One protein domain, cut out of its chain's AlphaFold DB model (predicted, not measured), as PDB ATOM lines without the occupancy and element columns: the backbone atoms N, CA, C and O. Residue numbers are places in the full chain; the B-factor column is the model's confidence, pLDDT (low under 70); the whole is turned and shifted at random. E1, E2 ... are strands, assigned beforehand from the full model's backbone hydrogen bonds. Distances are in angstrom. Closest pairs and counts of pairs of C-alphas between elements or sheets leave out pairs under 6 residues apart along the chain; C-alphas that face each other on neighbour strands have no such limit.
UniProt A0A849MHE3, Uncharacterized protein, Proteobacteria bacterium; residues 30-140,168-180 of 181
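AT A GLANCE: This is residues 30 to 140 and 168 to 180 of the 181 residues of an uncharacterized protein of Proteobacteria bacterium (UniProt A0A849MHE3). What does the whole look like? It is a closed barrel of eight strands, E3 to E10, with a flap of four more strands, E2, E1, E12 and E11, running off from residues 53 to 57 of E3 away from the ring. What is it made of? The printed part has 124 residues with twelve named strands, E1 to E12 in that order along the chain, and no named helix; its class is all strand, and the neighbour pairs are antiparallel. How large is it? It is compact, with a radius of gyration of the C-alphas of 15.5 A, and spans 45 by 32 by 27 A.

HOW THE PARTS SIT: Where does the ring close? E3, residues 52 to 65, and E10, residues 131 to 140, are antiparallel neighbours with 155 degrees between their directions, and N 132 and O 60 are within hydrogen-bond range at 2.7 A. How does the ring run between them? From E3 it runs through E4, residues 70 to 73, E5, residues 77 to 84, E6, residues 91 to 95, E7, residues 100 to 104, E8, residues 109 to 114, and E9, residues 120 to 128, to E10. Within hydrogen-bond range, in the same order, are N 65 and O 70 at 2.8 A, N 79 and O 71 at 2.8 A, N 80 and O 94 at 2.8 A, N 93 and O 102 at 2.8 A, N 101 and O 113 at 2.8 A, N 112 and O 121 at 2.8 A, and N 126 and O 133 at 2.8 A. How is the flap joined on? E2, residues 43 to 47, is beside residues 53 to 57 of E3, on the same side as E4, which is beside residues 62 to 65; N 44 and O 56 are 2.8 A apart. Then come E1, residues 33 to 37, with N 35 and O 45 at 2.8 A, E12, residues 175 to 179, with N 36 and O 178 at 2.8 A, and E11, residues 169 to 172, with N 177 and O 170 at 2.8 A. What name fits the chain's course? E1 to E10 form a meander, each strand the antiparallel neighbour of the one before.

IN THESE COORDINATES: Which strands are longest? From first to last C-alpha, E3 measures 35.1 A, E10 27.9 A and E9 25.6 A. Which strands bend? E3 bends by 63 degrees at residue 61 and E5 by 58 degrees at residue 81. Where are the anchor points? C-alpha 33, where E1 begins, is at (222.915, 126.647, 230.129), and C-alpha 179, where E12 ends, is at (226.935, 129.654, 235.678).

THE WHOLE: Is the printed part cut? Residues 141 to 167 are not printed, and C-alphas 140 and 168 are 22.5 A apart across the cut. Are the links long? Of the links that are printed whole, E5 to E6 is short and the others are tight. Is confidence low anywhere? The mean pLDDT of the printed part is 94.6, and no printed residue is under 70.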
ATOM      1  N   ALA A  30     218.355 122.085 236.038       95.25
ATOM      2  CA  ALA A  30     219.305 123.009 236.653       95.25
ATOM      3  C   ALA A  30     220.660 123.047 235.921       95.25
ATOM      4  O   ALA A  30     221.363 124.064 235.974       95.25
ATOM      5  N   LEU A  31     221.028 121.976 235.202       95.94
ATOM      6  CA  LEU A  31     222.232 121.955 234.367       95.94
ATOM      7  C   LEU A  31     222.102 122.853 233.135       95.94
ATOM      8  O   LEU A  31     223.124 123.378 232.693       95.94
ATOM      9  N   GLU A  32     220.897 123.074 232.606       96.31
ATOM     10  CA  GLU A  32     220.693 123.749 231.316       96.31
ATOM     11  C   GLU A  32     221.316 125.148 231.288       96.31
ATOM     12  O   GLU A  32     220.987 126.005 232.107       96.31
ATOM     13  N   GLY A  33     222.221 125.382 230.343       96.88
ATOM     14  CA  GLY A  33     222.915 126.647 230.129       96.88
ATOM     15  C   GLY A  33     224.432 126.493 230.053       96.88
ATOM     16  O   GLY A  33     224.976 125.387 230.007       96.88
ATOM     17  N   GLU A  34     225.117 127.633 230.045       97.69
ATOM     18  CA  GLU A  34     226.571 127.708 229.947       97.69
ATOM     19  C   GLU A  34     227.227 127.800 231.333       97.69
ATOM     20  O   GLU A  34     226.793 128.544 232.216       97.69
ATOM     21  N   TRP A  35     228.306 127.041 231.515       97.94
ATOM     22  CA  TRP A  35     229.102 126.983 232.733       97.94
ATOM     23  C   TRP A  35     230.562 127.267 232.415       97.94
ATOM     24  O   TRP A  35     231.166 126.627 231.557       97.94
ATOM     25  N   MET A  36     231.143 128.218 233.133       97.75
ATOM     26  CA  MET A  36     232.528 128.641 232.994       97.75
ATOM     27  C   MET A  36     233.402 127.965 234.040       97.75
ATOM     28  O   MET A  36     233.082 128.024 235.223       97.75
ATOM     29  N   SER A  37     234.530 127.385 233.630       96.50
ATOM     30  CA  SER A  37     235.485 126.818 234.588       96.50
ATOM     31  C   SER A  37     236.025 127.890 235.536       96.50
ATOM     32  O   SER A  37     236.430 128.976 235.118       96.50
ATOM     33  N   SER A  38     236.045 127.568 236.829       93.38
ATOM     34  CA  SER A  38     236.575 128.460 237.861       93.38
ATOM     35  C   SER A  38     238.106 128.538 237.845       93.38
ATOM     36  O   SER A  38     238.665 129.529 238.307       93.38
ATOM     37  N   SER A  39     238.796 127.520 237.313       92.25
ATOM     38  CA  SER A  39     240.258 127.523 237.142       92.25
ATOM     39  C   SER A  39     240.689 128.172 235.825       92.25
ATOM     40  O   SER A  39     241.782 128.728 235.730       92.25
ATOM     41  N   ASN A  40     239.819 128.125 234.815       87.81
ATOM     42  CA  ASN A  40     240.051 128.691 233.498       87.81
ATOM     43  C   ASN A  40     238.796 129.420 233.013       87.81
ATOM     44  O   ASN A  40     237.884 128.817 232.445       87.81
ATOM     45  N   ASN A  41     238.795 130.745 233.136       89.06
ATOM     46  CA  ASN A  41     237.676 131.604 232.742       89.06
ATOM     47  C   ASN A  41     237.366 131.618 231.229       89.06
ATOM     48  O   ASN A  41     236.513 132.395 230.791       89.06
ATOM     49  N   ARG A  42     238.013 130.775 230.415       90.81
ATOM     50  CA  ARG A  42     237.762 130.601 228.973       90.81
ATOM     51  C   ARG A  42     237.111 129.271 228.631       90.81
ATOM     52  O   ARG A  42     236.417 129.204 227.624       90.81
ATOM     53  N   LEU A  43     237.312 128.239 229.448       95.00
ATOM     54  CA  LEU A  43     236.683 126.941 229.225       95.00
ATOM     55  C   LEU A  43     235.192 127.047 229.553       95.00
ATOM     56  O   LEU A  43     234.815 127.593 230.597       95.00
ATOM     57  N   ARG A  44     234.357 126.550 228.644       96.56
ATOM     58  CA  ARG A  44     232.903 126.507 228.765       96.56
ATOM     59  C   ARG A  44     232.377 125.102 228.592       96.56
ATOM     60  O   ARG A  44     232.843 124.368 227.729       96.56
ATOM     61  N   HIS A  45     231.344 124.799 229.356       96.69
ATOM     62  CA  HIS A  45     230.484 123.644 229.174       96.69
ATOM     63  C   HIS A  45     229.072 124.148 228.919       96.69
ATOM     64  O   HIS A  45     228.567 124.950 229.700       96.69
ATOM     65  N   VAL A  46     228.446 123.703 227.837       97.62
ATOM     66  CA  VAL A  46     227.075 124.088 227.492       97.62
ATOM     67  C   VAL A  46     226.218 122.839 227.490       97.62
ATOM     68  O   VAL A  46     226.494 121.902 226.742       97.62
ATOM     69  N   PHE A  47     225.197 122.838 228.338       97.00
ATOM     70  CA  PHE A  47     224.207 121.771 228.444       97.00
ATOM     71  C   PHE A  47     222.873 122.300 227.928       97.00
ATOM     72  O   PHE A  47     222.358 123.278 228.468       97.00
ATOM     73  N   ASN A  48     222.322 121.678 226.892       96.00
ATOM     74  CA  ASN A  48     221.063 122.104 226.287       96.00
ATOM     75  C   ASN A  48     219.899 121.200 226.710       96.00
ATOM     76  O   ASN A  48     220.074 120.002 226.931       96.00
ATOM     77  N   SER A  49     218.683 121.751 226.733       94.44
ATOM     78  CA  SER A  49     217.449 121.014 227.055       94.44
ATOM     79  C   SER A  49     217.123 119.856 226.102       94.44
ATOM     80  O   SER A  49     216.339 118.973 226.447       94.44
ATOM     81  N   ASP A  50     217.742 119.806 224.923       93.69
ATOM     82  CA  ASP A  50     217.646 118.686 223.980       93.69
ATOM     83  C   ASP A  50     218.683 117.577 224.236       93.69
ATOM     84  O   ASP A  50     218.837 116.668 223.421       93.69
ATOM     85  N   SER A  51     219.374 117.632 225.381       93.94
ATOM     86  CA  SER A  51     220.443 116.714 225.789       93.94
ATOM     87  C   SER A  51     221.745 116.846 225.000       93.94
ATOM     88  O   SER A  51     222.640 116.024 225.184       93.94
ATOM     89  N   THR A  52     221.902 117.853 224.137       94.12
ATOM     90  CA  THR A  52     223.191 118.106 223.485       94.12
ATOM     91  C   THR A  52     224.168 118.796 224.435       94.12
ATOM     92  O   THR A  52     223.796 119.626 225.266       94.12
ATOM     93  N   TYR A  53     225.441 118.424 224.316       94.19
ATOM     94  CA  TYR A  53     226.522 118.926 225.148       94.19
ATOM     95  C   TYR A  53     227.677 119.437 224.291       94.19
ATOM     96  O   TYR A  53     228.184 118.730 223.412       94.19
ATOM     97  N   PHE A  54     228.113 120.659 224.591       95.56
ATOM     98  CA  PHE A  54     229.237 121.311 223.934       95.56
ATOM     99  C   PHE A  54     230.317 121.688 224.941       95.56
ATOM    100  O   PHE A  54     230.033 122.028 226.092       95.56
ATOM    101  N   VAL A  55     231.560 121.693 224.470       94.94
ATOM    102  CA  VAL A  55     232.694 122.280 225.187       94.94
ATOM    103  C   VAL A  55     233.267 123.393 224.340       94.94
ATOM    104  O   VAL A  55     233.500 123.206 223.150       94.94
ATOM    105  N   GLY A  56     233.489 124.555 224.943       93.56
ATOM    106  CA  GLY A  56     233.994 125.716 224.230       93.56
ATOM    107  C   GLY A  56     235.227 126.336 224.860       93.56
ATOM    108  O   GLY A  56     235.430 126.262 226.072       93.56
ATOM    109  N   ALA A  57     236.026 126.988 224.023       93.50
ATOM    110  CA  ALA A  57     237.046 127.933 224.448       93.50
ATOM    111  C   ALA A  57     236.623 129.327 223.981       93.50
ATOM    112  O   ALA A  57     236.478 129.579 222.785       93.50
ATOM    113  N   VAL A  58     236.400 130.233 224.933       95.00
ATOM    114  CA  VAL A  58     235.864 131.569 224.661       95.00
ATOM    115  C   VAL A  58     236.960 132.624 224.686       95.00
ATOM    116  O   VAL A  58     237.768 132.712 225.617       95.00
ATOM    117  N   GLY A  59     236.929 133.482 223.668       94.69
ATOM    118  CA  GLY A  59     237.717 134.702 223.618       94.69
ATOM    119  C   GLY A  59     239.217 134.455 223.534       94.69
ATOM    120  O   GLY A  59     239.976 135.233 224.101       94.69
ATOM    121  N   THR A  60     239.650 133.367 222.901       94.88
ATOM    122  CA  THR A  60     241.053 132.996 222.671       94.88
ATOM    123  C   THR A  60     241.695 133.957 221.671       94.88
ATOM    124  O   THR A  60     241.112 134.164 220.616       94.88
ATOM    125  N   PRO A  61     242.857 134.586 221.922       95.69
ATOM    126  CA  PRO A  61     243.414 135.548 220.986       95.69
ATOM    127  C   PRO A  61     243.857 134.789 219.738       95.69
ATOM    128  O   PRO A  61     244.399 133.687 219.850       95.69
ATOM    129  N   TYR A  62     243.643 135.365 218.564       95.94
ATOM    130  CA  TYR A  62     244.121 134.786 217.319       95.94
ATOM    131  C   TYR A  62     244.714 135.853 216.406       95.94
ATOM    132  O   TYR A  62     244.310 137.019 216.432       95.94
ATOM    133  N   TYR A  63     245.651 135.427 215.566       96.44
ATOM    134  CA  TYR A  63     246.329 136.280 214.602       96.44
ATOM    135  C   TYR A  63     246.379 135.594 213.240       96.44
ATOM    136  O   TYR A  63     246.587 134.385 213.134       96.44
ATOM    137  N   LEU A  64     246.185 136.394 212.192       96.94
ATOM    138  CA  LEU A  64     246.456 136.004 210.815       96.94
ATOM    139  C   LEU A  64     247.794 136.614 210.415       96.94
ATOM    140  O   LEU A  64     247.903 137.811 210.153       96.94
ATOM    141  N   GLU A  65     248.817 135.778 210.407       96.62
ATOM    142  CA  GLU A  65     250.196 136.145 210.120       96.62
ATOM    143  C   GLU A  65     250.544 135.827 208.661       96.62
ATOM    144  O   GLU A  65     249.792 135.156 207.947       96.62
ATOM    145  N   ASN A  66     251.692 136.330 208.199       96.31
ATOM    146  CA  ASN A  66     252.221 136.056 206.860       96.31
ATOM    147  C   ASN A  66     251.181 136.284 205.740       96.31
ATOM    148  O   ASN A  66     250.901 135.401 204.924       96.31
ATOM    149  N   ASN A  67     250.556 137.466 205.750       95.94
ATOM    150  CA  ASN A  67     249.472 137.842 204.833       95.94
ATOM    151  C   ASN A  67     248.285 136.859 204.850       95.94
ATOM    152  O   ASN A  67     247.647 136.622 203.826       95.94
ATOM    153  N   GLY A  68     248.004 136.275 206.017       96.75
ATOM    154  CA  GLY A  68     246.899 135.349 206.227       96.75
ATOM    155  C   GLY A  68     247.195 133.897 205.879       96.75
ATOM    156  O   GLY A  68     246.255 133.103 205.872       96.75
ATOM    157  N   ASN A  69     248.450 133.535 205.601       97.69
ATOM    158  CA  ASN A  69     248.849 132.146 205.348       97.69
ATOM    159  C   ASN A  69     249.152 131.355 206.624       97.69
ATOM    160  O   ASN A  69     249.222 130.129 206.565       97.69
ATOM    161  N   THR A  70     249.292 132.036 207.760       97.56
ATOM    162  CA  THR A  70     249.509 131.404 209.061       97.56
ATOM    163  C   THR A  70     248.415 131.842 210.025       97.56
ATOM    164  O   THR A  70     248.176 133.037 210.195       97.56
ATOM    165  N   LEU A  71     247.736 130.877 210.640       97.06
ATOM    166  CA  LEU A  71     246.792 131.106 211.730       97.06
ATOM    167  C   LEU A  71     247.488 130.754 213.037       97.06
ATOM    168  O   LEU A  71     247.859 129.605 213.243       97.06
ATOM    169  N   ASN A  72     247.637 131.741 213.907       95.44
ATOM    170  CA  ASN A  72     248.165 131.574 215.252       95.44
ATOM    171  C   ASN A  72     247.005 131.706 216.246       95.44
ATOM    172  O   ASN A  72     246.353 132.750 216.293       95.44
ATOM    173  N   ILE A  73     246.752 130.662 217.037       93.00
ATOM    174  CA  ILE A  73     245.770 130.662 218.123       93.00
ATOM    175  C   ILE A  73     246.520 130.630 219.459       93.00
ATOM    176  O   ILE A  73     247.237 129.684 219.790       93.00
ATOM    177  N   ASN A  74     246.324 131.684 220.253       90.56
ATOM    178  CA  ASN A  74     246.864 131.860 221.603       90.56
ATOM    179  C   ASN A  74     248.400 131.791 221.725       90.56
ATOM    180  O   ASN A  74     248.888 131.559 222.828       90.56
ATOM    181  N   ASN A  75     249.163 131.985 220.640       90.81
ATOM    182  CA  ASN A  75     250.619 131.769 220.574       90.81
ATOM    183  C   ASN A  75     251.060 130.334 220.902       90.81
ATOM    184  O   ASN A  75     252.218 130.115 221.257       90.81
ATOM    185  N   ILE A  76     250.142 129.372 220.806       88.19
ATOM    186  CA  ILE A  76     250.388 127.963 221.133       88.19
ATOM    187  C   ILE A  76     250.219 127.112 219.883       88.19
ATOM    188  O   ILE A  76     251.100 126.316 219.568       88.19
ATOM    189  N   THR A  77     249.117 127.308 219.162       90.38
ATOM    190  CA  THR A  77     248.777 126.487 218.002       90.38
ATOM    191  C   THR A  77     248.961 127.291 216.727       90.38
ATOM    192  O   THR A  77     248.451 128.409 216.616       90.38
ATOM    193  N   TYR A  78     249.681 126.716 215.766       95.00
ATOM    194  CA  TYR A  78     249.986 127.348 214.490       95.00
ATOM    195  C   TYR A  78     249.517 126.449 213.357       95.00
ATOM    196  O   TYR A  78     249.919 125.292 213.273       95.00
ATOM    197  N   TYR A  79     248.721 127.010 212.455       97.25
ATOM    198  CA  TYR A  79     248.287 126.320 211.251       97.25
ATOM    199  C   TYR A  79     248.796 127.026 210.002       97.25
ATOM    200  O   TYR A  79     248.784 128.257 209.908       97.25
ATOM    201  N   THR A  80     249.140 126.233 208.995       97.81
ATOM    202  CA  THR A  80     249.401 126.689 207.632       97.81
ATOM    203  C   THR A  80     248.123 126.597 206.812       97.81
ATOM    204  O   THR A  80     247.449 125.562 206.794       97.81
ATOM    205  N   ARG A  81     247.782 127.674 206.100       98.00
ATOM    206  CA  ARG A  81     246.632 127.684 205.197       98.00
ATOM    207  C   ARG A  81     246.868 126.747 204.017       98.00
ATOM    208  O   ARG A  81     247.829 126.906 203.274       98.00
ATOM    209  N   GLN A  82     245.917 125.851 203.792       97.75
ATOM    210  CA  GLN A  82     245.864 124.976 202.624       97.75
ATOM    211  C   GLN A  82     244.978 125.573 201.522       97.75
ATOM    212  O   GLN A  82     245.287 125.489 200.337       97.75
ATOM    213  N   SER A  83     243.862 126.206 201.901       98.19
ATOM    214  CA  SER A  83     242.985 126.946 200.981       98.19
ATOM    215  C   SER A  83     242.080 127.941 201.727       98.19
ATOM    216  O   SER A  83     242.012 127.937 202.957       98.19
ATOM    217  N   GLY A  84     241.374 128.814 201.001       96.81
ATOM    218  CA  GLY A  84     240.395 129.755 201.565       96.81
ATOM    219  C   GLY A  84     240.778 131.227 201.416       96.81
ATOM    220  O   GLY A  84     241.607 131.583 200.582       96.81
ATOM    221  N   ASN A  85     240.138 132.095 202.204       93.94
ATOM    222  CA  ASN A  85     240.284 133.547 202.090       93.94
ATOM    223  C   ASN A  85     241.393 134.073 203.024       93.94
ATOM    224  O   ASN A  85     241.189 134.024 204.238       93.94
ATOM    225  N   PRO A  86     242.498 134.653 202.512       94.94
ATOM    226  CA  PRO A  86     243.608 135.149 203.334       94.94
ATOM    227  C   PRO A  86     243.212 136.284 204.292       94.94
ATOM    228  O   PRO A  86     243.832 136.447 205.337       94.94
ATOM    229  N   ALA A  87     242.151 137.039 203.995       94.31
ATOM    230  CA  ALA A  87     241.685 138.131 204.849       94.31
ATOM    231  C   ALA A  87     240.827 137.665 206.044       94.31
ATOM    232  O   ALA A  87     240.323 138.491 206.802       94.31
ATOM    233  N   SER A  88     240.599 136.357 206.202       95.25
ATOM    234  CA  SER A  88     239.732 135.814 207.251       95.25
ATOM    235  C   SER A  88     240.188 134.432 207.715       95.25
ATOM    236  O   SER A  88     240.980 133.768 207.051       95.25
ATOM    237  N   ILE A  89     239.639 133.957 208.831       96.12
ATOM    238  CA  ILE A  89     239.880 132.585 209.300       96.12
ATOM    239  C   ILE A  89     239.198 131.525 208.413       96.12
ATOM    240  O   ILE A  89     239.583 130.363 208.443       96.12
ATOM    241  N   VAL A  90     238.228 131.906 207.572       97.75
ATOM    242  CA  VAL A  90     237.521 130.975 206.677       97.75
ATOM    243  C   VAL A  90     238.509 130.300 205.722       97.75
ATOM    244  O   VAL A  90     239.232 130.971 204.974       97.75
ATOM    245  N   GLY A  91     238.525 128.970 205.724       97.81
ATOM    246  CA  GLY A  91     239.450 128.177 204.925       97.81
ATOM    247  C   GLY A  91     239.763 126.810 205.519       97.81
ATOM    248  O   GLY A  91     239.187 126.411 206.529       97.81
ATOM    249  N   HIS A  92     240.685 126.121 204.853       98.19
ATOM    250  CA  HIS A  92     241.288 124.871 205.302       98.19
ATOM    251  C   HIS A  92     242.700 125.159 205.823       98.19
ATOM    252  O   HIS A  92     243.477 125.864 205.169       98.19
ATOM    253  N   TRP A  93     243.012 124.604 206.985       98.25
ATOM    254  CA  TRP A  93     244.207 124.841 207.776       98.25
ATOM    255  C   TRP A  93     244.803 123.516 208.236       98.25
ATOM    256  O   TRP A  93     244.052 122.605 208.562       98.25
ATOM    257  N   ARG A  94     246.133 123.432 208.299       97.44
ATOM    258  CA  ARG A  94     246.862 122.245 208.760       97.44
ATOM    259  C   ARG A  94     247.911 122.624 209.799       97.44
ATOM    260  O   ARG A  94     248.723 123.510 209.537       97.44
ATOM    261  N   ASP A  95     247.891 121.955 210.943       94.31
ATOM    262  CA  ASP A  95     248.963 121.954 211.940       94.31
ATOM    263  C   ASP A  95     249.844 120.727 211.666       94.31
ATOM    264  O   ASP A  95     249.476 119.600 211.999       94.31
ATOM    265  N   ASP A  96     250.979 120.930 210.992       83.25
ATOM    266  CA  ASP A  96     251.903 119.838 210.660       83.25
ATOM    267  C   ASP A  96     252.528 119.177 211.908       83.25
ATOM    268  O   ASP A  96     252.604 117.948 211.932       83.25
ATOM    269  N   PRO A  97     252.960 119.924 212.949       84.25
ATOM    270  CA  PRO A  97     253.442 119.333 214.198       84.25
ATOM    271  C   PRO A  97     252.468 118.378 214.897       84.25
ATOM    272  O   PRO A  97     252.910 117.342 215.395       84.25
ATOM    273  N   ASN A  98     251.177 118.724 214.964       79.00
ATOM    274  CA  ASN A  98     250.189 117.957 215.739       79.00
ATOM    275  C   ASN A  98     249.242 117.108 214.878       79.00
ATOM    276  O   ASN A  98     248.465 116.324 215.423       79.00
ATOM    277  N   GLY A  99     249.310 117.234 213.551       88.94
ATOM    278  CA  GLY A  99     248.509 116.447 212.619       88.94
ATOM    279  C   GLY A  99     247.027 116.824 212.599       88.94
ATOM    280  O   GLY A  99     246.188 115.968 212.338       88.94
ATOM    281  N   GLU A 100     246.678 118.079 212.887       94.31
ATOM    282  CA  GLU A 100     245.288 118.550 212.864       94.31
ATOM    283  C   GLU A 100     244.961 119.247 211.536       94.31
ATOM    284  O   GLU A 100     245.674 120.158 211.113       94.31
ATOM    285  N   GLU A 101     243.851 118.871 210.896       96.62
ATOM    286  CA  GLU A 101     243.207 119.676 209.853       96.62
ATOM    287  C   GLU A 101     241.982 120.398 210.403       96.62
ATOM    288  O   GLU A 101     241.066 119.755 210.909       96.62
ATOM    289  N   ALA A 102     241.913 121.715 210.220       96.75
ATOM    290  CA  ALA A 102     240.774 122.535 210.615       96.75
ATOM    291  C   ALA A 102     240.121 123.212 209.401       96.75
ATOM    292  O   ALA A 102     240.775 123.834 208.560       96.75
ATOM    293  N   TYR A 103     238.794 123.128 209.330       98.12
ATOM    294  CA  TYR A 103     237.974 123.682 208.259       98.12
ATOM    295  C   TYR A 103     236.983 124.685 208.844       98.12
ATOM    296  O   TYR A 103     235.977 124.293 209.432       98.12
ATOM    297  N   TYR A 104     237.228 125.978 208.646       98.06
ATOM    298  CA  TYR A 104     236.342 127.050 209.104       98.06
ATOM    299  C   TYR A 104     235.476 127.552 207.951       98.06
ATOM    300  O   TYR A 104     235.983 128.007 206.924       98.06
ATOM    301  N   ARG A 105     234.155 127.486 208.116       97.94
ATOM    302  CA  ARG A 105     233.172 127.884 207.100       97.94
ATOM    303  C   ARG A 105     232.666 129.299 207.348       97.94
ATOM    304  O   ARG A 105     232.607 129.753 208.485       97.94
ATOM    305  N   SER A 106     232.236 129.989 206.297       97.06
ATOM    306  CA  SER A 106     231.690 131.353 206.399       97.06
ATOM    307  C   SER A 106     230.374 131.451 207.179       97.06
ATOM    308  O   SER A 106     229.999 132.540 207.597       97.06
ATOM    309  N   ASP A 107     229.684 130.330 207.396       97.25
ATOM    310  CA  ASP A 107     228.452 130.244 208.186       97.25
ATOM    311  C   ASP A 107     228.697 130.044 209.695       97.25
ATOM    312  O   ASP A 107     227.760 129.762 210.436       97.25
ATOM    313  N   GLY A 108     229.946 130.177 210.153       97.38
ATOM    314  CA  GLY A 108     230.306 130.051 211.566       97.38
ATOM    315  C   GLY A 108     230.390 128.608 212.060       97.38
ATOM    316  O   GLY A 108     230.459 128.385 213.263       97.38
ATOM    317  N   ARG A 109     230.389 127.611 211.170       98.06
ATOM    318  CA  ARG A 109     230.642 126.209 211.533       98.06
ATOM    319  C   ARG A 109     232.083 125.818 211.263       98.06
ATOM    320  O   ARG A 109     232.677 126.283 210.288       98.06
ATOM    321  N   TYR A 110     232.618 124.925 212.083       97.25
ATOM    322  CA  TYR A 110     233.928 124.340 211.841       97.25
ATOM    323  C   TYR A 110     233.909 122.820 211.944       97.25
ATOM    324  O   TYR A 110     232.991 122.230 212.518       97.25
ATOM    325  N   MET A 111     234.936 122.216 211.362       97.00
ATOM    326  CA  MET A 111     235.258 120.801 211.473       97.00
ATOM    327  C   MET A 111     236.756 120.664 211.742       97.00
ATOM    328  O   MET A 111     237.530 121.436 211.178       97.00
ATOM    329  N   ALA A 112     237.145 119.700 212.567       94.38
ATOM    330  CA  ALA A 112     238.527 119.323 212.803       94.38
ATOM    331  C   ALA A 112     238.717 117.807 212.641       94.38
ATOM    332  O   ALA A 112     237.838 117.016 212.998       94.38
ATOM    333  N   LEU A 113     239.856 117.422 212.075       94.50
ATOM    334  CA  LEU A 113     240.307 116.043 211.904       94.50
ATOM    335  C   LEU A 113     241.698 115.923 212.516       94.50
ATOM    336  O   LEU A 113     242.531 116.796 212.286       94.50
ATOM    337  N   PHE A 114     241.958 114.841 213.243       92.19
ATOM    338  CA  PHE A 114     243.273 114.574 213.823       92.19
ATOM    339  C   PHE A 114     243.875 113.320 213.197       92.19
ATOM    340  O   PHE A 114     243.191 112.316 212.990       92.19
ATOM    341  N   ASP A 115     245.169 113.365 212.902       91.94
ATOM    342  CA  ASP A 115     245.893 112.217 212.377       91.94
ATOM    343  C   ASP A 115     245.775 111.012 213.319       91.94
ATOM    344  O   ASP A 115     246.032 111.098 214.520       91.94
ATOM    345  N   ASN A 116     245.459 109.849 212.747       89.94
ATOM    346  CA  ASN A 116     245.246 108.587 213.467       89.94
ATOM    347  C   ASN A 116     244.047 108.582 214.433       89.94
ATOM    348  O   ASN A 116     243.860 107.594 215.147       89.94
ATOM    349  N   ASP A 117     243.215 109.623 214.427       87.62
ATOM    350  CA  ASP A 117     241.926 109.629 215.105       87.62
ATOM    351  C   ASP A 117     240.813 109.338 214.082       87.62
ATOM    352  O   ASP A 117     240.682 110.050 213.083       87.62
ATOM    353  N   PRO A 118     240.006 108.279 214.268       84.06
ATOM    354  CA  PRO A 118     238.902 107.983 213.360       84.06
ATOM    355  C   PRO A 118     237.726 108.968 213.483       84.06
ATOM    356  O   PRO A 118     236.757 108.840 212.728       84.06
ATOM    357  N   PHE A 119     237.744 109.893 214.446       84.69
ATOM    358  CA  PHE A 119     236.629 110.789 214.713       84.69
ATOM    359  C   PHE A 119     236.716 112.120 213.966       84.69
ATOM    360  O   PHE A 119     237.779 112.673 213.699       84.69
ATOM    361  N   VAL A 120     235.529 112.647 213.661       89.38
ATOM    362  CA  VAL A 120     235.342 113.992 213.119       89.38
ATOM    363  C   VAL A 120     234.808 114.877 214.229       89.38
ATOM    364  O   VAL A 120     233.728 114.624 214.767       89.38
ATOM    365  N   TYR A 121     235.544 115.938 214.526       91.19
ATOM    366  CA  TYR A 121     235.148 116.951 215.489       91.19
ATOM    367  C   TYR A 121     234.488 118.101 214.748       91.19
ATOM    368  O   TYR A 121     234.894 118.460 213.643       91.19
ATOM    369  N   TYR A 122     233.429 118.666 215.312       94.62
ATOM    370  CA  TYR A 122     232.701 119.747 214.663       94.62
ATOM    371  C   TYR A 122     232.000 120.625 215.679       94.62
ATOM    372  O   TYR A 122     231.740 120.234 216.816       94.62
ATOM    373  N   GLY A 123     231.659 121.830 215.248       95.94
ATOM    374  CA  GLY A 123     231.031 122.788 216.131       95.94
ATOM    375  C   GLY A 123     230.782 124.124 215.469       95.94
ATOM    376  O   GLY A 123     230.724 124.245 214.241       95.94
ATOM    377  N   THR A 124     230.643 125.141 216.304       97.62
ATOM    378  CA  THR A 124     230.527 126.529 215.873       97.62
ATOM    379  C   THR A 124     231.754 127.318 216.287       97.62
ATOM    380  O   THR A 124     232.455 126.974 217.238       97.62
ATOM    381  N   TYR A 125     232.028 128.380 215.547       97.56
ATOM    382  CA  TYR A 125     233.047 129.344 215.891       97.56
ATOM    383  C   TYR A 125     232.584 130.756 215.540       97.56
ATOM    384  O   TYR A 125     231.752 130.975 214.656       97.56
ATOM    385  N   SER A 126     233.157 131.728 216.230       97.12
ATOM    386  CA  SER A 126     233.034 133.137 215.902       97.12
ATOM    387  C   SER A 126     234.364 133.836 216.129       97.12
ATOM    388  O   SER A 126     235.201 133.401 216.923       97.12
ATOM    389  N   VAL A 127     234.569 134.921 215.389       95.69
ATOM    390  CA  VAL A 127     235.727 135.792 215.557       95.69
ATOM    391  C   VAL A 127     235.266 137.230 215.716       95.69
ATOM    392  O   VAL A 127     234.445 137.717 214.939       95.69
ATOM    393  N   ALA A 128     235.793 137.918 216.722       94.06
ATOM    394  CA  ALA A 128     235.509 139.322 216.980       94.06
ATOM    395  C   ALA A 128     236.743 139.998 217.581       94.06
ATOM    396  O   ALA A 128     237.280 139.527 218.575       94.06
ATOM    397  N   GLN A 129     237.189 141.111 216.988       91.38
ATOM    398  CA  GLN A 129     238.274 141.948 217.532       91.38
ATOM    399  C   GLN A 129     239.568 141.171 217.876       91.38
ATOM    400  O   GLN A 129     240.197 141.428 218.896       91.38
ATOM    401  N   GLY A 130     239.965 140.203 217.041       92.50
ATOM    402  CA  GLY A 130     241.155 139.372 217.294       92.50
ATOM    403  C   GLY A 130     240.952 138.284 218.354       92.50
ATOM    404  O   GLY A 130     241.913 137.648 218.777       92.50
ATOM    405  N   LEU A 131     239.711 138.048 218.778       96.12
ATOM    406  CA  LEU A 131     239.329 136.962 219.669       96.12
ATOM    407  C   LEU A 131     238.547 135.903 218.893       96.12
ATOM    408  O   LEU A 131     237.621 136.220 218.152       96.12
ATOM    409  N   PHE A 132     238.938 134.654 219.082       95.94
ATOM    410  CA  PHE A 132     238.347 133.441 218.552       95.94
ATOM    411  C   PHE A 132     237.590 132.729 219.669       95.94
ATOM    412  O   PHE A 132     238.125 132.490 220.753       95.94
ATOM    413  N   THR A 133     236.345 132.378 219.390       96.38
ATOM    414  CA  THR A 133     235.520 131.547 220.260       96.38
ATOM    415  C   THR A 133     235.079 130.338 219.464       96.38
ATOM    416  O   THR A 133     234.571 130.505 218.359       96.38
ATOM    417  N   ASN A 134     235.214 129.141 220.024       95.69
ATOM    418  CA  ASN A 134     234.625 127.933 219.461       95.69
ATOM    419  C   ASN A 134     233.832 127.163 220.509       95.69
ATOM    420  O   ASN A 134     234.171 127.186 221.688       95.69
ATOM    421  N   TYR A 135     232.805 126.460 220.047       96.81
ATOM    422  CA  TYR A 135     232.067 125.459 220.805       96.81
ATOM    423  C   TYR A 135     232.046 124.178 219.989       96.81
ATOM    424  O   TYR A 135     231.420 124.116 218.931       96.81
ATOM    425  N   GLU A 136     232.742 123.166 220.481       95.00
ATOM    426  CA  GLU A 136     232.763 121.831 219.914       95.00
ATOM    427  C   GLU A 136     231.561 121.046 220.412       95.00
ATOM    428  O   GLU A 136     231.334 120.954 221.622       95.00
ATOM    429  N   TYR A 137     230.806 120.450 219.495       93.25
ATOM    430  CA  TYR A 137     229.840 119.435 219.870       93.25
ATOM    431  C   TYR A 137     230.611 118.249 220.437       93.25
ATOM    432  O   TYR A 137     231.430 117.642 219.745       93.25
ATOM    433  N   ARG A 138     230.345 117.906 221.696       88.62
ATOM    434  CA  ARG A 138     231.009 116.772 222.324       88.62
ATOM    435  C   ARG A 138     230.156 115.536 222.230       88.62
ATOM    436  O   ARG A 138     230.692 114.568 221.722       88.62
ATOM    437  N   ASN A 139     228.904 115.553 222.708       84.62
ATOM    438  CA  ASN A 139     228.044 114.361 222.808       84.62
ATOM    439  C   ASN A 139     226.603 114.680 223.240       84.62
ATOM    440  O   ASN A 139     226.240 115.839 223.432       84.62
ATOM    441  N   LEU A 140     225.801 113.627 223.436       92.44
ATOM    442  CA  LEU A 140     224.590 113.689 224.251       92.44
ATOM    443  C   LEU A 140     224.910 113.459 225.735       92.44
ATOM    444  O   LEU A 140     225.859 112.739 226.064       92.44
ATOM    445  N   ASN A 168     224.799 128.942 241.905       95.88
ATOM    446  CA  ASN A 168     225.374 129.126 240.572       95.88
ATOM    447  C   ASN A 168     226.689 128.362 240.371       95.88
ATOM    448  O   ASN A 168     227.439 128.691 239.452       95.88
ATOM    449  N   VAL A 169     226.992 127.375 241.219       97.62
ATOM    450  CA  VAL A 169     228.217 126.572 241.132       97.62
ATOM    451  C   VAL A 169     227.873 125.125 240.807       97.62
ATOM    452  O   VAL A 169     227.257 124.430 241.614       97.62
ATOM    453  N   LEU A 170     228.315 124.671 239.638       98.12
ATOM    454  CA  LEU A 170     228.358 123.268 239.247       98.12
ATOM    455  C   LEU A 170     229.693 122.686 239.705       98.12
ATOM    456  O   LEU A 170     230.745 123.235 239.394       98.12
ATOM    457  N   THR A 171     229.664 121.562 240.409       97.75
ATOM    458  CA  THR A 171     230.840 120.712 240.598       97.75
ATOM    459  C   THR A 171     230.639 119.440 239.798       97.75
ATOM    460  O   THR A 171     229.636 118.765 240.000       97.75
ATOM    461  N   MET A 172     231.562 119.093 238.907       94.94
ATOM    462  CA  MET A 172     231.510 117.845 238.142       94.94
ATOM    463  C   MET A 172     232.909 117.258 237.997       94.94
ATOM    464  O   MET A 172     233.867 117.982 237.742       94.94
ATOM    465  N   GLY A 173     233.057 115.952 238.238       89.50
ATOM    466  CA  GLY A 173     234.365 115.285 238.155       89.50
ATOM    467  C   GLY A 173     235.435 115.830 239.120       89.50
ATOM    468  O   GLY A 173     236.615 115.577 238.916       89.50
ATOM    469  N   GLY A 174     235.035 116.571 240.160       90.12
ATOM    470  CA  GLY A 174     235.946 117.228 241.107       90.12
ATOM    471  C   GLY A 174     236.360 118.654 240.725       90.12
ATOM    472  O   GLY A 174     237.052 119.302 241.505       90.12
ATOM    473  N   GLU A 175     235.913 119.168 239.580       94.50
ATOM    474  CA  GLU A 175     236.144 120.550 239.158       94.50
ATOM    475  C   GLU A 175     234.907 121.417 239.378       94.50
ATOM    476  O   GLU A 175     233.778 120.928 239.324       94.50
ATOM    477  N   SER A 176     235.117 122.715 239.609       96.75
ATOM    478  CA  SER A 176     234.042 123.686 239.818       96.75
ATOM    479  C   SER A 176     233.896 124.647 238.643       96.75
ATOM    480  O   SER A 176     234.881 125.130 238.079       96.75
ATOM    481  N   TYR A 177     232.644 124.972 238.342       97.94
ATOM    482  CA  TYR A 177     232.235 125.833 237.246       97.94
ATOM    483  C   TYR A 177     231.149 126.791 237.729       97.94
ATOM    484  O   TYR A 177     230.267 126.409 238.497       97.94
ATOM    485  N   THR A 178     231.195 128.037 237.273       97.81
ATOM    486  CA  THR A 178     230.203 129.066 237.600       97.81
ATOM    487  C   THR A 178     229.247 129.261 236.432       97.81
ATOM    488  O   THR A 178     229.689 129.318 235.283       97.81
ATOM    489  N   LYS A 179     227.946 129.376 236.706       97.38
ATOM    490  CA  LYS A 179     226.935 129.654 235.678       97.38
ATOM    491  C   LYS A 179     227.221 130.988 234.989       97.38
ATOM    492  O   LYS A 179     227.456 131.991 235.666       97.38
ATOM    493  N   VAL A 180     227.195 131.000 233.660       95.25
ATOM    494  CA  VAL A 180     227.238 132.237 232.877       95.25
ATOM    495  C   VAL A 180     225.822 132.836 232.852       95.25
ATOM    496  O   VAL A 180     224.881 132.079 232.605       95.25
TER     497      VAL A 180